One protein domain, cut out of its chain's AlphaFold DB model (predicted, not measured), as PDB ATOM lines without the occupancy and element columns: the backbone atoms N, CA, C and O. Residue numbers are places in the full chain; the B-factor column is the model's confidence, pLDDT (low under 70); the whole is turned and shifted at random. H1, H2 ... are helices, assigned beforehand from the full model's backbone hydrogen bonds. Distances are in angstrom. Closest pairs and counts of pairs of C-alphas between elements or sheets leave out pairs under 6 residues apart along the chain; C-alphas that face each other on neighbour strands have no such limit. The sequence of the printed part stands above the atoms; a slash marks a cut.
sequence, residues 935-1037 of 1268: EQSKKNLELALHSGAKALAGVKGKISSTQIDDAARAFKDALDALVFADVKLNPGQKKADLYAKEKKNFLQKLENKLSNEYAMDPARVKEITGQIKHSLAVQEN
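AT A GLANCE: This is residues 935 to 1037 of the 1268 residues of an uncharacterized protein of Elusimicrobium sp. An273 (UniProt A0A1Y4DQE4). Two helical hairpins, H1 with H2 and H3 with H4, are laid face to face as two layers of two helices each, with the helices of one layer crossing those of the other at a steep tilt. H2, the longest helix, runs along the length of its layer, and residues 984 to 989, where H2 gives way to the link to H3, stick out at one end. The printed part has 103 residues with four named helices, H1, H2, H3 and H4 in chain order, and no named strand; the class is all helix. The whole is compact, with a radius of gyration of the C-alphas of 13.8 A, yet elongated in outline, spanning 45 by 28 by 18 A.

HOW THE PARTS SIT: H2, residues 961 to 985, is one of two hubs, touching three other helices; the other is H3, residues 991 to 1013. H2 forms a hairpin with H1, residues 935 to 953: they touch at a shallow tilt of 14 degrees, opposite ways, and their closest C-alphas, of Leu 941 and Ala 974, are 5.1 A apart. H2 touches H3 with residues 975 to 983 alone, at a steep tilt of 49 degrees, the closest C-alphas being those of Val 979 and Tyr 995, 5.9 A apart. With residues 964 to 972 alone H2 touches H4, residues 1018 to 1036, at a steep tilt of 64 degrees; the closest C-alphas, of Ala 968 and Leu 1032, are 5.6 A apart. H3 and H4 form the second hairpin, at a shallow tilt of 27 degrees, opposite ways, with the C-alphas of Glu 1007 and Val 1021 closest at 6.3 A. H1 touches H3 with residues 945 to 953 alone, at a steep tilt of 45 degrees, the same way; the closest C-alphas, of Ala 949 and Leu 1010, are 6.1 A apart. H1 and H4 are close but not clearly touching, their closest C-alphas, of Leu 952 and Ile 1024, being 8.0 A apart. The helix packing is part aligned and part crossed, with 2 of these 5 touching pairs at a shallow tilt. In H1, H2, H3 and H4 every O i to N i+4 pair is within hydrogen-bond range.

IN THESE COORDINATES: H2 measures 36.1 A from C-alpha 961 at (29.997, -13.243, -18.825) to C-alpha 985 at (-5.635, -19.098, -20.496). H3 measures 31.3 A, and H1 and H4 measure 26.7 A each. H1 begins at C-alpha 935, (0.440, -14.751, -29.587), and H4 ends at C-alpha 1036, (15.958, -18.432, -11.064).

THE WHOLE: The two C-alphas farthest apart are those of Gly 957 and Gly 988, at 45.8 A. The printed part has no cut. The links H2 to H3 and H3 to H4 are tight, and H1 to H2 is short. The mean pLDDT of the printed part is 76.7, and 27 residues are under 70, among them residues 980 to 988 and 1034 to 1037.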
ATOM      1  N   GLU A 935      -0.178 -14.982 -28.284       63.34
ATOM      2  CA  GLU A 935       0.440 -14.751 -29.587       63.34
ATOM      3  C   GLU A 935       1.579 -13.716 -29.547       63.34
ATOM      4  O   GLU A 935       2.673 -13.957 -30.050       63.34
ATOM      5  N   GLN A 936       1.373 -12.578 -28.891       62.53
ATOM      6  CA  GLN A 936       2.377 -11.528 -28.761       62.53
ATOM      7  C   GLN A 936       3.484 -11.932 -27.776       62.53
ATOM      8  O   GLN A 936       4.623 -11.499 -27.927       62.53
ATOM      9  N   SER A 937       3.183 -12.772 -26.781       65.50
ATOM     10  CA  SER A 937       4.198 -13.362 -25.897       65.50
ATOM     11  C   SER A 937       5.074 -14.377 -26.639       65.50
ATOM     12  O   SER A 937       6.293 -14.331 -26.484       65.50
ATOM     13  N   LYS A 938       4.489 -15.206 -27.519       75.38
ATOM     14  CA  LYS A 938       5.235 -16.081 -28.442       75.38
ATOM     15  C   LYS A 938       6.130 -15.272 -29.387       75.38
ATOM     16  O   LYS A 938       7.327 -15.530 -29.437       75.38
ATOM     17  N   LYS A 939       5.591 -14.226 -30.027       74.88
ATOM     18  CA  LYS A 939       6.359 -13.317 -30.903       74.88
ATOM     19  C   LYS A 939       7.531 -12.645 -30.179       74.88
ATOM     20  O   LYS A 939       8.622 -12.565 -30.730       74.88
ATOM     21  N   ASN A 940       7.354 -12.202 -28.929       72.31
ATOM     22  CA  ASN A 940       8.474 -11.624 -28.167       72.31
ATOM     23  C   ASN A 940       9.529 -12.671 -27.800       72.31
ATOM     24  O   ASN A 940      10.706 -12.332 -27.776       72.31
ATOM     25  N   LEU A 941       9.129 -13.911 -27.490       79.38
ATOM     26  CA  LEU A 941      10.077 -14.992 -27.220       79.38
ATOM     27  C   LEU A 941      10.908 -15.312 -28.462       79.38
ATOM     28  O   LEU A 941      12.116 -15.489 -28.351       79.38
ATOM     29  N   GLU A 942      10.286 -15.325 -29.639       80.88
ATOM     30  CA  GLU A 942      10.977 -15.512 -30.918       80.88
ATOM     31  C   GLU A 942      11.901 -14.338 -31.260       80.88
ATOM     32  O   GLU A 942      13.029 -14.556 -31.699       80.88
ATOM     33  N   LEU A 943      11.478 -13.098 -30.998       79.12
ATOM     34  CA  LEU A 943      12.309 -11.911 -31.207       79.12
ATOM     35  C   LEU A 943      13.495 -11.867 -30.236       79.12
ATOM     36  O   LEU A 943      14.619 -11.577 -30.647       79.12
ATOM     37  N   ALA A 944      13.270 -12.200 -28.962       77.62
ATOM     38  CA  ALA A 944      14.335 -12.353 -27.976       77.62
ATOM     39  C   ALA A 944      15.307 -13.450 -28.421       77.62
ATOM     40  O   ALA A 944      16.503 -13.204 -28.476       77.62
ATOM     41  N   LEU A 945      14.797 -14.616 -28.831       84.62
ATOM     42  CA  LEU A 945      15.603 -15.718 -29.355       84.62
ATOM     43  C   LEU A 945      16.471 -15.276 -30.540       84.62
ATOM     44  O   LEU A 945      17.665 -15.551 -30.548       84.62
ATOM     45  N   HIS A 946      15.895 -14.591 -31.530       79.81
ATOM     46  CA  HIS A 946      16.621 -14.171 -32.728       79.81
ATOM     47  C   HIS A 946      17.662 -13.084 -32.424       79.81
ATOM     48  O   HIS A 946      18.813 -13.213 -32.832       79.81
ATOM     49  N   SER A 947      17.298 -12.056 -31.650       80.25
ATOM     50  CA  SER A 947      18.229 -10.992 -31.240       80.25
ATOM     51  C   SER A 947      19.359 -11.513 -30.351       80.25
ATOM     52  O   SER A 947      20.518 -11.165 -30.568       80.25
ATOM     53  N   GLY A 948      19.046 -12.392 -29.398       80.69
ATOM     54  CA  GLY A 948      20.032 -13.038 -28.541       80.69
ATOM     55  C   GLY A 948      20.947 -13.979 -29.319       80.69
ATOM     56  O   GLY A 948      22.158 -13.902 -29.156       80.69
ATOM     57  N   ALA A 949      20.406 -14.809 -30.218       83.69
ATOM     58  CA  ALA A 949      21.214 -15.672 -31.083       83.69
ATOM     59  C   ALA A 949      22.164 -14.849 -31.965       83.69
ATOM     60  O   ALA A 949      23.357 -15.136 -32.003       83.69
ATOM     61  N   LYS A 950      21.669 -13.769 -32.585       83.44
ATOM     62  CA  LYS A 950      22.483 -12.840 -33.383       83.44
ATOM     63  C   LYS A 950      23.599 -12.195 -32.562       83.44
ATOM     64  O   LYS A 950      24.740 -12.137 -33.010       83.44
ATOM     65  N   ALA A 951      23.278 -11.717 -31.359       79.81
ATOM     66  CA  ALA A 951      24.245 -11.081 -30.471       79.81
ATOM     67  C   ALA A 951      25.337 -12.057 -30.012       79.81
ATOM     68  O   ALA A 951      26.495 -11.668 -29.926       79.81
ATOM     69  N   LEU A 952      24.984 -13.317 -29.746       81.56
ATOM     70  CA  LEU A 952      25.931 -14.355 -29.333       81.56
ATOM     71  C   LEU A 952      26.790 -14.849 -30.504       81.56
ATOM     72  O   LEU A 952      27.980 -15.089 -30.316       81.56
ATOM     73  N   ALA A 953      26.214 -14.952 -31.703       80.38
ATOM     74  CA  ALA A 953      26.927 -15.349 -32.915       80.38
ATOM     75  C   ALA A 953      27.881 -14.258 -33.436       80.38
ATOM     76  O   ALA A 953      28.922 -14.566 -34.008       80.38
ATOM     77  N   GLY A 954      27.557 -12.978 -33.218       71.69
ATOM     78  CA  GLY A 954      28.359 -11.844 -33.685       71.69
ATOM     79  C   GLY A 954      29.666 -11.596 -32.921       71.69
ATOM     80  O   GLY A 954      30.458 -10.748 -33.334       71.69
ATOM     81  N   VAL A 955      29.920 -12.299 -31.812       72.19
ATOM     82  CA  VAL A 955      31.125 -12.095 -30.992       72.19
ATOM     83  C   VAL A 955      32.264 -12.981 -31.491       72.19
ATOM     84  O   VAL A 955      32.250 -14.199 -31.325       72.19
ATOM     85  N   LYS A 956      33.306 -12.358 -32.049       59.69
ATOM     86  CA  LYS A 956      34.560 -13.045 -32.380       59.69
ATOM     87  C   LYS A 956      35.369 -13.283 -31.095       59.69
ATOM     88  O   LYS A 956      35.825 -12.330 -30.471       59.69
ATOM     89  N   GLY A 957      35.550 -14.546 -30.695       69.06
ATOM     90  CA  GLY A 957      36.357 -14.942 -29.528       69.06
ATOM     91  C   GLY A 957      35.549 -15.316 -28.274       69.06
ATOM     92  O   GLY A 957      34.419 -15.801 -28.368       69.06
ATOM     93  N   LYS A 958      36.141 -15.153 -27.076       69.81
ATOM     94  CA  LYS A 958      35.480 -15.464 -25.791       69.81
ATOM     95  C   LYS A 958      34.333 -14.481 -25.526       69.81
ATOM     96  O   LYS A 958      34.574 -13.290 -25.362       69.81
ATOM     97  N   ILE A 959      33.103 -14.991 -25.440       73.56
ATOM     98  CA  ILE A 959      31.931 -14.202 -25.046       73.56
ATOM     99  C   ILE A 959      32.089 -13.796 -23.583       73.56
ATOM    100  O   ILE A 959      32.438 -14.624 -22.737       73.56
ATOM    101  N   SER A 960      31.859 -12.520 -23.277       72.75
ATOM    102  CA  SER A 960      31.959 -12.051 -21.900       72.75
ATOM    103  C   SER A 960      30.798 -12.585 -21.057       72.75
ATOM    104  O   SER A 960      29.666 -12.723 -21.530       72.75
ATOM    105  N   SER A 961      31.045 -12.825 -19.768       66.94
ATOM    106  CA  SER A 961      29.997 -13.243 -18.825       66.94
ATOM    107  C   SER A 961      28.820 -12.263 -18.789       66.94
ATOM    108  O   SER A 961      27.673 -12.681 -18.681       66.94
ATOM    109  N   THR A 962      29.074 -10.963 -18.980       64.75
ATOM    110  CA  THR A 962      28.024  -9.937 -19.015       64.75
ATOM    111  C   THR A 962      27.093 -10.073 -20.219       64.75
ATOM    112  O   THR A 962      25.899  -9.838 -20.079       64.75
ATOM    113  N   GLN A 963      27.611 -10.452 -21.393       70.06
ATOM    114  CA  GLN A 963      26.782 -10.657 -22.589       70.06
ATOM    115  C   GLN A 963      25.888 -11.889 -22.440       70.06
ATOM    116  O   GLN A 963      24.719 -11.858 -22.822       70.06
ATOM    117  N   ILE A 964      26.417 -12.948 -21.826       76.19
ATOM    118  CA  ILE A 964      25.651 -14.154 -21.498       76.19
ATOM    119  C   ILE A 964      24.568 -13.856 -20.471       76.19
ATOM    120  O   ILE A 964      23.431 -14.283 -20.651       76.19
ATOM    121  N   ASP A 965      24.886 -13.087 -19.430       67.75
ATOM    122  CA  ASP A 965      23.918 -12.712 -18.404       67.75
ATOM    123  C   ASP A 965      22.813 -11.800 -18.946       67.75
ATOM    124  O   ASP A 965      21.645 -11.981 -18.591       67.75
ATOM    125  N   ASP A 966      23.148 -10.851 -19.823       67.44
ATOM    126  CA  ASP A 966      22.171  -9.961 -20.454       67.44
ATOM    127  C   ASP A 966      21.250 -10.742 -21.416       67.44
ATOM    128  O   ASP A 966      20.028 -10.580 -21.354       67.44
ATOM    129  N   ALA A 967      21.798 -11.667 -22.219       75.62
ATOM    130  CA  ALA A 967      21.010 -12.560 -23.075       75.62
ATOM    131  C   ALA A 967      20.114 -13.503 -22.251       75.62
ATOM    132  O   ALA A 967      18.909 -13.587 -22.487       75.62
ATOM    133  N   ALA A 968      20.669 -14.154 -21.224       76.81
ATOM    134  CA  ALA A 968      19.917 -15.019 -20.319       76.81
ATOM    135  C   ALA A 968      18.799 -14.254 -19.593       76.81
ATOM    136  O   ALA A 968      17.709 -14.794 -19.410       76.81
ATOM    137  N   ARG A 969      19.023 -12.979 -19.240       68.38
ATOM    138  CA  ARG A 969      18.001 -12.121 -18.620       68.38
ATOM    139  C   ARG A 969      16.843 -11.849 -19.576       68.38
ATOM    140  O   ARG A 969      15.692 -12.062 -19.199       68.38
ATOM    141  N   ALA A 970      17.142 -11.461 -20.815       68.88
ATOM    142  CA  ALA A 970      16.125 -11.253 -21.845       68.88
ATOM    143  C   ALA A 970      15.323 -12.539 -22.127       68.88
ATOM    144  O   ALA A 970      14.094 -12.505 -22.223       68.88
ATOM    145  N   PHE A 971      16.002 -13.688 -22.186       81.88
ATOM    146  CA  PHE A 971      15.371 -14.994 -22.384       81.88
ATOM    147  C   PHE A 971      14.465 -15.383 -21.222       81.88
ATOM    148  O   PHE A 971      13.336 -15.822 -21.439       81.88
ATOM    149  N   LYS A 972      14.926 -15.183 -19.983       79.12
ATOM    150  CA  LYS A 972      14.130 -15.451 -18.788       79.12
ATOM    151  C   LYS A 972      12.854 -14.618 -18.767       79.12
ATOM    152  O   LYS A 972      11.783 -15.161 -18.496       79.12
ATOM    153  N   ASP A 973      12.960 -13.322 -19.047       66.50
ATOM    154  CA  ASP A 973      11.814 -12.415 -19.020       66.50
ATOM    155  C   ASP A 973      10.774 -12.780 -20.091       66.50
ATOM    156  O   ASP A 973       9.569 -12.762 -19.811       66.50
ATOM    157  N   ALA A 974      11.226 -13.185 -21.283       73.31
ATOM    158  CA  ALA A 974      10.358 -13.659 -22.356       73.31
ATOM    159  C   ALA A 974       9.700 -15.018 -22.037       73.31
ATOM    160  O   ALA A 974       8.497 -15.180 -22.258       73.31
ATOM    161  N   LEU A 975      10.453 -15.968 -21.465       78.69
ATOM    162  CA  LEU A 975       9.937 -17.266 -21.008       78.69
ATOM    163  C   LEU A 975       8.884 -17.099 -19.913       78.69
ATOM    164  O   LEU A 975       7.807 -17.690 -19.990       78.69
ATOM    165  N   ASP A 976       9.160 -16.252 -18.919       70.88
ATOM    166  CA  ASP A 976       8.189 -15.912 -17.886       70.88
ATOM    167  C   ASP A 976       6.915 -15.342 -18.524       70.88
ATOM    168  O   ASP A 976       5.820 -15.800 -18.203       70.88
ATOM    169  N   ALA A 977       7.032 -14.372 -19.438       65.31
ATOM    170  CA  ALA A 977       5.877 -13.753 -20.091       65.31
ATOM    171  C   ALA A 977       4.999 -14.772 -20.838       65.31
ATOM    172  O   ALA A 977       3.773 -14.721 -20.702       65.31
ATOM    173  N   LEU A 978       5.608 -15.718 -21.562       77.06
ATOM    174  CA  LEU A 978       4.894 -16.795 -22.250       77.06
ATOM    175  C   LEU A 978       4.176 -17.723 -21.264       77.06
ATOM    176  O   LEU A 978       2.970 -17.928 -21.385       77.06
ATOM    177  N   VAL A 979       4.893 -18.232 -20.259       76.69
ATOM    178  CA  VAL A 979       4.333 -19.154 -19.260       76.69
ATOM    179  C   VAL A 979       3.199 -18.487 -18.481       76.69
ATOM    180  O   VAL A 979       2.188 -19.116 -18.183       76.69
ATOM    181  N   PHE A 980       3.315 -17.192 -18.179       65.00
ATOM    182  CA  PHE A 980       2.238 -16.440 -17.538       65.00
ATOM    183  C   PHE A 980       1.033 -16.213 -18.460       65.00
ATOM    184  O   PHE A 980      -0.098 -16.274 -17.972       65.00
ATOM    185  N   ALA A 981       1.241 -15.966 -19.757       64.69
ATOM    186  CA  ALA A 981       0.152 -15.872 -20.729       64.69
ATOM    187  C   ALA A 981      -0.604 -17.204 -20.860       64.69
ATOM    188  O   ALA A 981      -1.833 -17.200 -20.925       64.69
ATOM    189  N   ASP A 982       0.113 -18.327 -20.821       68.19
ATOM    190  CA  ASP A 982      -0.473 -19.666 -20.920       68.19
ATOM    191  C   ASP A 982      -1.242 -20.053 -19.645       68.19
ATOM    192  O   ASP A 982      -2.417 -20.401 -19.704       68.19
ATOM    193  N   VAL A 983      -0.669 -19.820 -18.455       67.44
ATOM    194  CA  VAL A 983      -1.371 -20.004 -17.164       67.44
ATOM    195  C   VAL A 983      -2.627 -19.123 -17.050       67.44
ATOM    196  O   VAL A 983      -3.569 -19.463 -16.332       67.44
ATOM    197  N   LYS A 984      -2.661 -17.966 -17.722       60.75
ATOM    198  CA  LYS A 984      -3.835 -17.078 -17.751       60.75
ATOM    199  C   LYS A 984      -4.974 -17.650 -18.600       60.75
ATOM    200  O   LYS A 984      -6.130 -17.409 -18.258       60.75
ATOM    201  N   LEU A 985      -4.658 -18.385 -19.666       59.44
ATOM    202  CA  LEU A 985      -5.635 -19.098 -20.496       59.44
ATOM    203  C   LEU A 985      -6.047 -20.429 -19.856       59.44
ATOM    204  O   LEU A 985      -7.226 -20.766 -19.860       59.44
ATOM    205  N   ASN A 986      -5.095 -21.120 -19.225       66.25
ATOM    206  CA  ASN A 986      -5.247 -22.454 -18.654       66.25
ATOM    207  C   ASN A 986      -4.890 -22.467 -17.152       66.25
ATOM    208  O   ASN A 986      -3.849 -22.997 -16.752       66.25
ATOM    209  N   PRO A 987      -5.741 -21.910 -16.268       56.06
ATOM    210  CA  PRO A 987      -5.428 -21.747 -14.844       56.06
ATOM    211  C   PRO A 987      -5.268 -23.058 -14.052       56.06
ATOM    212  O   PRO A 987      -4.832 -23.000 -12.902       56.06
ATOM    213  N   GLY A 988      -5.615 -24.212 -14.638       62.44
ATOM    214  CA  GLY A 988      -5.460 -25.543 -14.039       62.44
ATOM    215  C   GLY A 988      -4.061 -26.158 -14.173       62.44
ATOM    216  O   GLY A 988      -3.771 -27.139 -13.495       62.44
ATOM    217  N   GLN A 989      -3.176 -25.598 -15.005       72.94
ATOM    218  CA  GLN A 989      -1.826 -26.133 -15.200       72.94
ATOM    219  C   GLN A 989      -0.822 -25.561 -14.189       72.94
ATOM    220  O   GLN A 989      -0.828 -24.369 -13.862       72.94
ATOM    221  N   LYS A 990       0.080 -26.414 -13.688       74.19
ATOM    222  CA  LYS A 990       1.142 -25.996 -12.768       74.19
ATOM    223  C   LYS A 990       2.180 -25.161 -13.521       74.19
ATOM    224  O   LYS A 990       2.783 -25.610 -14.492       74.19
ATOM    225  N   LYS A 991       2.441 -23.950 -13.017       72.50
ATOM    226  CA  LYS A 991       3.418 -23.010 -13.595       72.50
ATOM    227  C   LYS A 991       4.810 -23.635 -13.766       72.50
ATOM    228  O   LYS A 991       5.476 -23.354 -14.755       72.50
ATOM    229  N   ALA A 992       5.250 -24.442 -12.799       72.44
ATOM    230  CA  ALA A 992       6.573 -25.065 -12.820       72.44
ATOM    231  C   ALA A 992       6.741 -26.015 -14.018       72.44
ATOM    232  O   ALA A 992       7.751 -25.938 -14.714       72.44
ATOM    233  N   ASP A 993       5.722 -26.825 -14.302       78.56
ATOM    234  CA  ASP A 993       5.747 -27.822 -15.376       78.56
ATOM    235  C   ASP A 993       5.737 -27.143 -16.754       78.56
ATOM    236  O   ASP A 993       6.533 -27.483 -17.631       78.56
ATOM    237  N   LEU A 994       4.905 -26.105 -16.916       79.44
ATOM    238  CA  LEU A 994       4.887 -25.270 -18.121       79.44
ATOM    239  C   LEU A 994       6.220 -24.556 -18.346       79.44
ATOM    240  O   LEU A 994       6.738 -24.542 -19.460       79.44
ATOM    241  N   TYR A 995       6.805 -23.998 -17.286       80.75
ATOM    242  CA  TYR A 995       8.095 -23.326 -17.379       80.75
ATOM    243  C   TYR A 995       9.216 -24.288 -17.772       80.75
ATOM    244  O   TYR A 995      10.017 -23.967 -18.645       80.75
ATOM    245  N   ALA A 996       9.255 -25.482 -17.177       81.88
ATOM    246  CA  ALA A 996      10.239 -26.503 -17.521       81.88
ATOM    247  C   ALA A 996      10.116 -26.939 -18.991       81.88
ATOM    248  O   ALA A 996      11.129 -27.037 -19.690       81.88
ATOM    249  N   LYS A 997       8.882 -27.134 -19.475       85.94
ATOM    250  CA  LYS A 997       8.589 -27.481 -20.871       85.94
ATOM    251  C   LYS A 997       9.045 -26.385 -21.839       85.94
ATOM    252  O   LYS A 997       9.812 -26.664 -22.758       85.94
ATOM    253  N   GLU A 998       8.629 -25.141 -21.611       84.56
ATOM    254  CA  GLU A 998       8.966 -24.022 -22.499       84.56
ATOM    255  C   GLU A 998      10.459 -23.673 -22.459       84.56
ATOM    256  O   GLU A 998      11.054 -23.412 -23.503       84.56
ATOM    257  N   LYS A 999      11.115 -23.762 -21.292       88.44
ATOM    258  CA  LYS A 999      12.573 -23.588 -21.166       88.44
ATOM    259  C   LYS A 999      13.339 -24.629 -21.982       88.44
ATOM    260  O   LYS A 999      14.311 -24.277 -22.650       88.44
ATOM    261  N   LYS A1000      12.912 -25.898 -21.951       87.69
ATOM    262  CA  LYS A1000      13.530 -26.973 -22.743       87.69
ATOM    263  C   LYS A1000      13.388 -26.699 -24.244       87.69
ATOM    264  O   LYS A1000      14.392 -26.708 -24.952       87.69
ATOM    265  N   ASN A1001      12.175 -26.384 -24.699       87.00
ATOM    266  CA  ASN A1001      11.897 -26.059 -26.101       87.00
ATOM    267  C   ASN A1001      12.692 -24.835 -26.578       87.00
ATOM    268  O   ASN A1001      13.212 -24.817 -27.691       87.00
ATOM    269  N   PHE A1002      12.802 -23.810 -25.734       88.00
ATOM    270  CA  PHE A1002      13.536 -22.590 -26.043       88.00
ATOM    271  C   PHE A1002      15.037 -22.835 -26.217       88.00
ATOM    272  O   PHE A1002      15.609 -22.398 -27.213       88.00
ATOM    273  N   LEU A1003      15.672 -23.556 -25.285       89.44
ATOM    274  CA  LEU A1003      17.104 -23.861 -25.372       89.44
ATOM    275  C   LEU A1003      17.428 -24.697 -26.616       89.44
ATOM    276  O   LEU A1003      18.417 -24.418 -27.285       89.44
ATOM    277  N   GLN A1004      16.555 -25.641 -26.977       88.69
ATOM    278  CA  GLN A1004      16.702 -26.422 -28.205       88.69
ATOM    279  C   GLN A1004      16.600 -25.543 -29.464       88.69
ATOM    280  O   GLN A1004      17.381 -25.689 -30.399       88.69
ATOM    281  N   LYS A1005      15.673 -24.577 -29.494       89.62
ATOM    282  CA  LYS A1005      15.570 -23.617 -30.606       89.62
ATOM    283  C   LYS A1005      16.777 -22.679 -30.696       89.62
ATOM    284  O   LYS A1005      17.148 -22.293 -31.802       89.62
ATOM    285  N   LEU A1006      17.376 -22.304 -29.564       88.06
ATOM    286  CA  LEU A1006      18.592 -21.487 -29.529       88.06
ATOM    287  C   LEU A1006      19.778 -22.247 -30.123       88.06
ATOM    288  O   LEU A1006      20.460 -21.713 -30.992       88.06
ATOM    289  N   GLU A1007      19.970 -23.495 -29.702       88.38
ATOM    290  CA  GLU A1007      21.000 -24.391 -30.229       88.38
ATOM    291  C   GLU A1007      20.844 -24.594 -31.745       88.38
ATOM    292  O   GLU A1007      21.806 -24.421 -32.496       88.38
ATOM    293  N   ASN A1008      19.615 -24.827 -32.218       87.50
ATOM    294  CA  ASN A1008      19.318 -24.957 -33.646       87.50
ATOM    295  C   ASN A1008      19.586 -23.668 -34.440       87.50
ATOM    296  O   ASN A1008      20.069 -23.739 -35.563       87.50
ATOM    297  N   LYS A1009      19.284 -22.481 -33.895       87.56
ATOM    298  CA  LYS A1009      19.572 -21.212 -34.588       87.56
ATOM    299  C   LYS A1009      21.069 -20.929 -34.655       87.56
ATOM    300  O   LYS A1009      21.565 -20.551 -35.709       87.56
ATOM    301  N   LEU A1010      21.798 -21.122 -33.558       86.00
ATOM    302  CA  LEU A1010      23.245 -20.893 -33.544       86.00
ATOM    303  C   LEU A1010      23.978 -21.855 -34.497       86.00
ATOM    304  O   LEU A1010      24.876 -21.421 -35.213       86.00
ATOM    305  N   SER A1011      23.561 -23.125 -34.549       84.31
ATOM    306  CA  SER A1011      24.145 -24.125 -35.455       84.31
ATOM    307  C   SER A1011      23.728 -23.937 -36.917       84.31
ATOM    308  O   SER A1011      24.594 -23.842 -37.776       84.31
ATOM    309  N   ASN A1012      22.429 -23.841 -37.216       84.25
ATOM    310  CA  ASN A1012      21.941 -23.902 -38.600       84.25
ATOM    311  C   ASN A1012      21.849 -22.531 -39.285       84.25
ATOM    312  O   ASN A1012      22.075 -22.436 -40.484       84.25
ATOM    313  N   GLU A1013      21.490 -21.470 -38.555       82.75
ATOM    314  CA  GLU A1013      21.274 -20.128 -39.132       82.75
ATOM    315  C   GLU A1013      22.562 -19.297 -39.133       82.75
ATOM    316  O   GLU A1013      22.798 -18.523 -40.056       82.75
ATOM    317  N   TYR A1014      23.414 -19.476 -38.119       83.69
ATOM    318  CA  TYR A1014      24.687 -18.757 -37.982       83.69
ATOM    319  C   TYR A1014      25.927 -19.628 -38.239       83.69
ATOM    320  O   TYR A1014      27.040 -19.129 -38.085       83.69
ATOM    321  N   ALA A1015      25.748 -20.900 -38.626       82.81
ATOM    322  CA  ALA A1015      26.824 -21.844 -38.957       82.81
ATOM    323  C   ALA A1015      27.946 -21.912 -37.899       82.81
ATOM    324  O   ALA A1015      29.126 -22.040 -38.231       82.81
ATOM    325  N   MET A1016      27.600 -21.780 -36.613       81.12
ATOM    326  CA  MET A1016      28.591 -21.832 -35.541       81.12
ATOM    327  C   MET A1016      29.065 -23.262 -35.283       81.12
ATOM    328  O   MET A1016      28.281 -24.209 -35.319       81.12
ATOM    329  N   ASP A1017      30.342 -23.389 -34.925       85.06
ATOM    330  CA  ASP A1017      30.947 -24.662 -34.544       85.06
ATOM    331  C   ASP A1017      30.159 -25.365 -33.407       85.06
ATOM    332  O   ASP A1017      29.873 -24.730 -32.381       85.06
ATOM    333  N   PRO A1018      29.822 -26.666 -33.533       82.69
ATOM    334  CA  PRO A1018      29.011 -27.388 -32.552       82.69
ATOM    335  C   PRO A1018      29.567 -27.375 -31.121       82.69
ATOM    336  O   PRO A1018      28.790 -27.299 -30.163       82.69
ATOM    337  N   ALA A1019      30.894 -27.411 -30.939       82.38
ATOM    338  CA  ALA A1019      31.486 -27.339 -29.603       82.38
ATOM    339  C   ALA A1019      31.277 -25.948 -28.991       82.38
ATOM    340  O   ALA A1019      30.915 -25.830 -27.814       82.38
ATOM    341  N   ARG A1020      31.389 -24.895 -29.810       81.94
ATOM    342  CA  ARG A1020      31.096 -23.519 -29.394       81.94
ATOM    343  C   ARG A1020      29.617 -23.302 -29.071       81.94
ATOM    344  O   ARG A1020      29.304 -22.660 -28.069       81.94
ATOM    345  N   VAL A1021      28.702 -23.864 -29.862       85.25
ATOM    346  CA  VAL A1021      27.251 -23.796 -29.599       85.25
ATOM    347  C   VAL A1021      26.904 -24.443 -28.256       85.25
ATOM    348  O   VAL A1021      26.151 -23.866 -27.463       85.25
ATOM    349  N   LYS A1022      27.489 -25.610 -27.961       85.44
ATOM    350  CA  LYS A1022      27.263 -26.336 -26.705       85.44
ATOM    351  C   LYS A1022      27.811 -25.581 -25.493       85.44
ATOM    352  O   LYS A1022      27.149 -25.533 -24.454       85.44
ATOM    353  N   GLU A1023      28.974 -24.944 -25.628       84.81
ATOM    354  CA  GLU A1023      29.556 -24.086 -24.590       84.81
ATOM    355  C   GLU A1023      28.640 -22.893 -24.268       84.81
ATOM    356  O   GLU A1023      28.276 -22.690 -23.108       84.81
ATOM    357  N   ILE A1024      28.208 -22.146 -25.291       84.31
ATOM    358  CA  ILE A1024      27.357 -20.954 -25.133       84.31
ATOM    359  C   ILE A1024      26.000 -21.330 -24.539       84.31
ATOM    360  O   ILE A1024      25.535 -20.713 -23.579       84.31
ATOM    361  N   THR A1025      25.370 -22.378 -25.071       85.75
ATOM    362  CA  THR A1025      24.071 -22.858 -24.583       85.75
ATOM    363  C   THR A1025      24.183 -23.366 -23.142       85.75
ATOM    364  O   THR A1025      23.293 -23.117 -22.326       85.75
ATOM    365  N   GLY A1026      25.305 -24.001 -22.781       85.94
ATOM    366  CA  GLY A1026      25.621 -24.403 -21.409       85.94
ATOM    367  C   GLY A1026      25.785 -23.215 -20.455       85.94
ATOM    368  O   GLY A1026      25.197 -23.210 -19.371       85.94
ATOM    369  N   GLN A1027      26.513 -22.178 -20.873       83.38
ATOM    370  CA  GLN A1027      26.705 -20.947 -20.099       83.38
ATOM    371  C   GLN A1027      25.381 -20.185 -19.907       83.38
ATOM    372  O   GLN A1027      25.082 -19.739 -18.797       83.38
ATOM    373  N   ILE A1028      24.519 -20.129 -20.929       84.88
ATOM    374  CA  ILE A1028      23.171 -19.546 -20.819       84.88
ATOM    375  C   ILE A1028      22.264 -20.376 -19.916       84.88
ATOM    376  O   ILE A1028      21.567 -19.818 -19.069       84.88
ATOM    377  N   LYS A1029      22.294 -21.708 -20.028       87.38
ATOM    378  CA  LYS A1029      21.543 -22.599 -19.133       87.38
ATOM    379  C   LYS A1029      21.957 -22.393 -17.673       87.38
ATOM    380  O   LYS A1029      21.087 -22.340 -16.801       87.38
ATOM    381  N   HIS A1030      23.256 -22.242 -17.412       80.00
ATOM    382  CA  HIS A1030      23.762 -21.935 -16.079       80.00
ATOM    383  C   HIS A1030      23.299 -20.548 -15.605       80.00
ATOM    384  O   HIS A1030      22.782 -20.439 -14.490       80.00
ATOM    385  N   SER A1031      23.433 -19.507 -16.430       74.50
ATOM    386  CA  SER A1031      23.016 -18.146 -16.066       74.50
ATOM    387  C   SER A1031      21.505 -18.062 -15.796       74.50
ATOM    388  O   SER A1031      21.090 -17.505 -14.779       74.50
ATOM    389  N   LEU A1032      20.666 -18.732 -16.597       77.81
ATOM    390  CA  LEU A1032      19.224 -18.860 -16.343       77.81
ATOM    391  C   LEU A1032      18.932 -19.487 -14.969       77.81
ATOM    392  O   LEU A1032      18.134 -18.944 -14.204       77.81
ATOM    393  N   ALA A1033      19.616 -20.583 -14.622       75.19
ATOM    394  CA  ALA A1033      19.463 -21.237 -13.317       75.19
ATOM    395  C   ALA A1033      19.895 -20.330 -12.148       75.19
ATOM    396  O   ALA A1033      19.260 -20.316 -11.092       75.19
ATOM    397  N   VAL A1034      20.939 -19.518 -12.336       64.62
ATOM    398  CA  VAL A1034      21.357 -18.516 -11.341       64.62
ATOM    399  C   VAL A1034      20.283 -17.445 -11.181       64.62
ATOM    400  O   VAL A1034      19.912 -17.107 -10.060       64.62
ATOM    401  N   GLN A1035      19.727 -16.938 -12.279       61.53
ATOM    402  CA  GLN A1035      18.684 -15.919 -12.230       61.53
ATOM    403  C   GLN A1035      17.379 -16.435 -11.612       61.53
ATOM    404  O   GLN A1035      16.616 -15.637 -11.061       61.53
ATOM    405  N   GLU A1036      17.080 -17.734 -11.718       65.00
ATOM    406  CA  GLU A1036      15.958 -18.432 -11.064       65.00
ATOM    407  C   GLU A1036      16.060 -18.423  -9.526       65.00
ATOM    408  O   GLU A1036      15.038 -18.263  -8.854       65.00
ATOM    409  N   ASN A1037      17.269 -18.458  -8.955       64.56
ATOM    410  CA  ASN A1037      17.490 -18.491  -7.505       64.56
ATOM    411  C   ASN A1037      17.558 -17.087  -6.859       64.56
ATOM    412  O   ASN A1037      18.607 -16.611  -6.427       64.56
TER     413      ASN A1037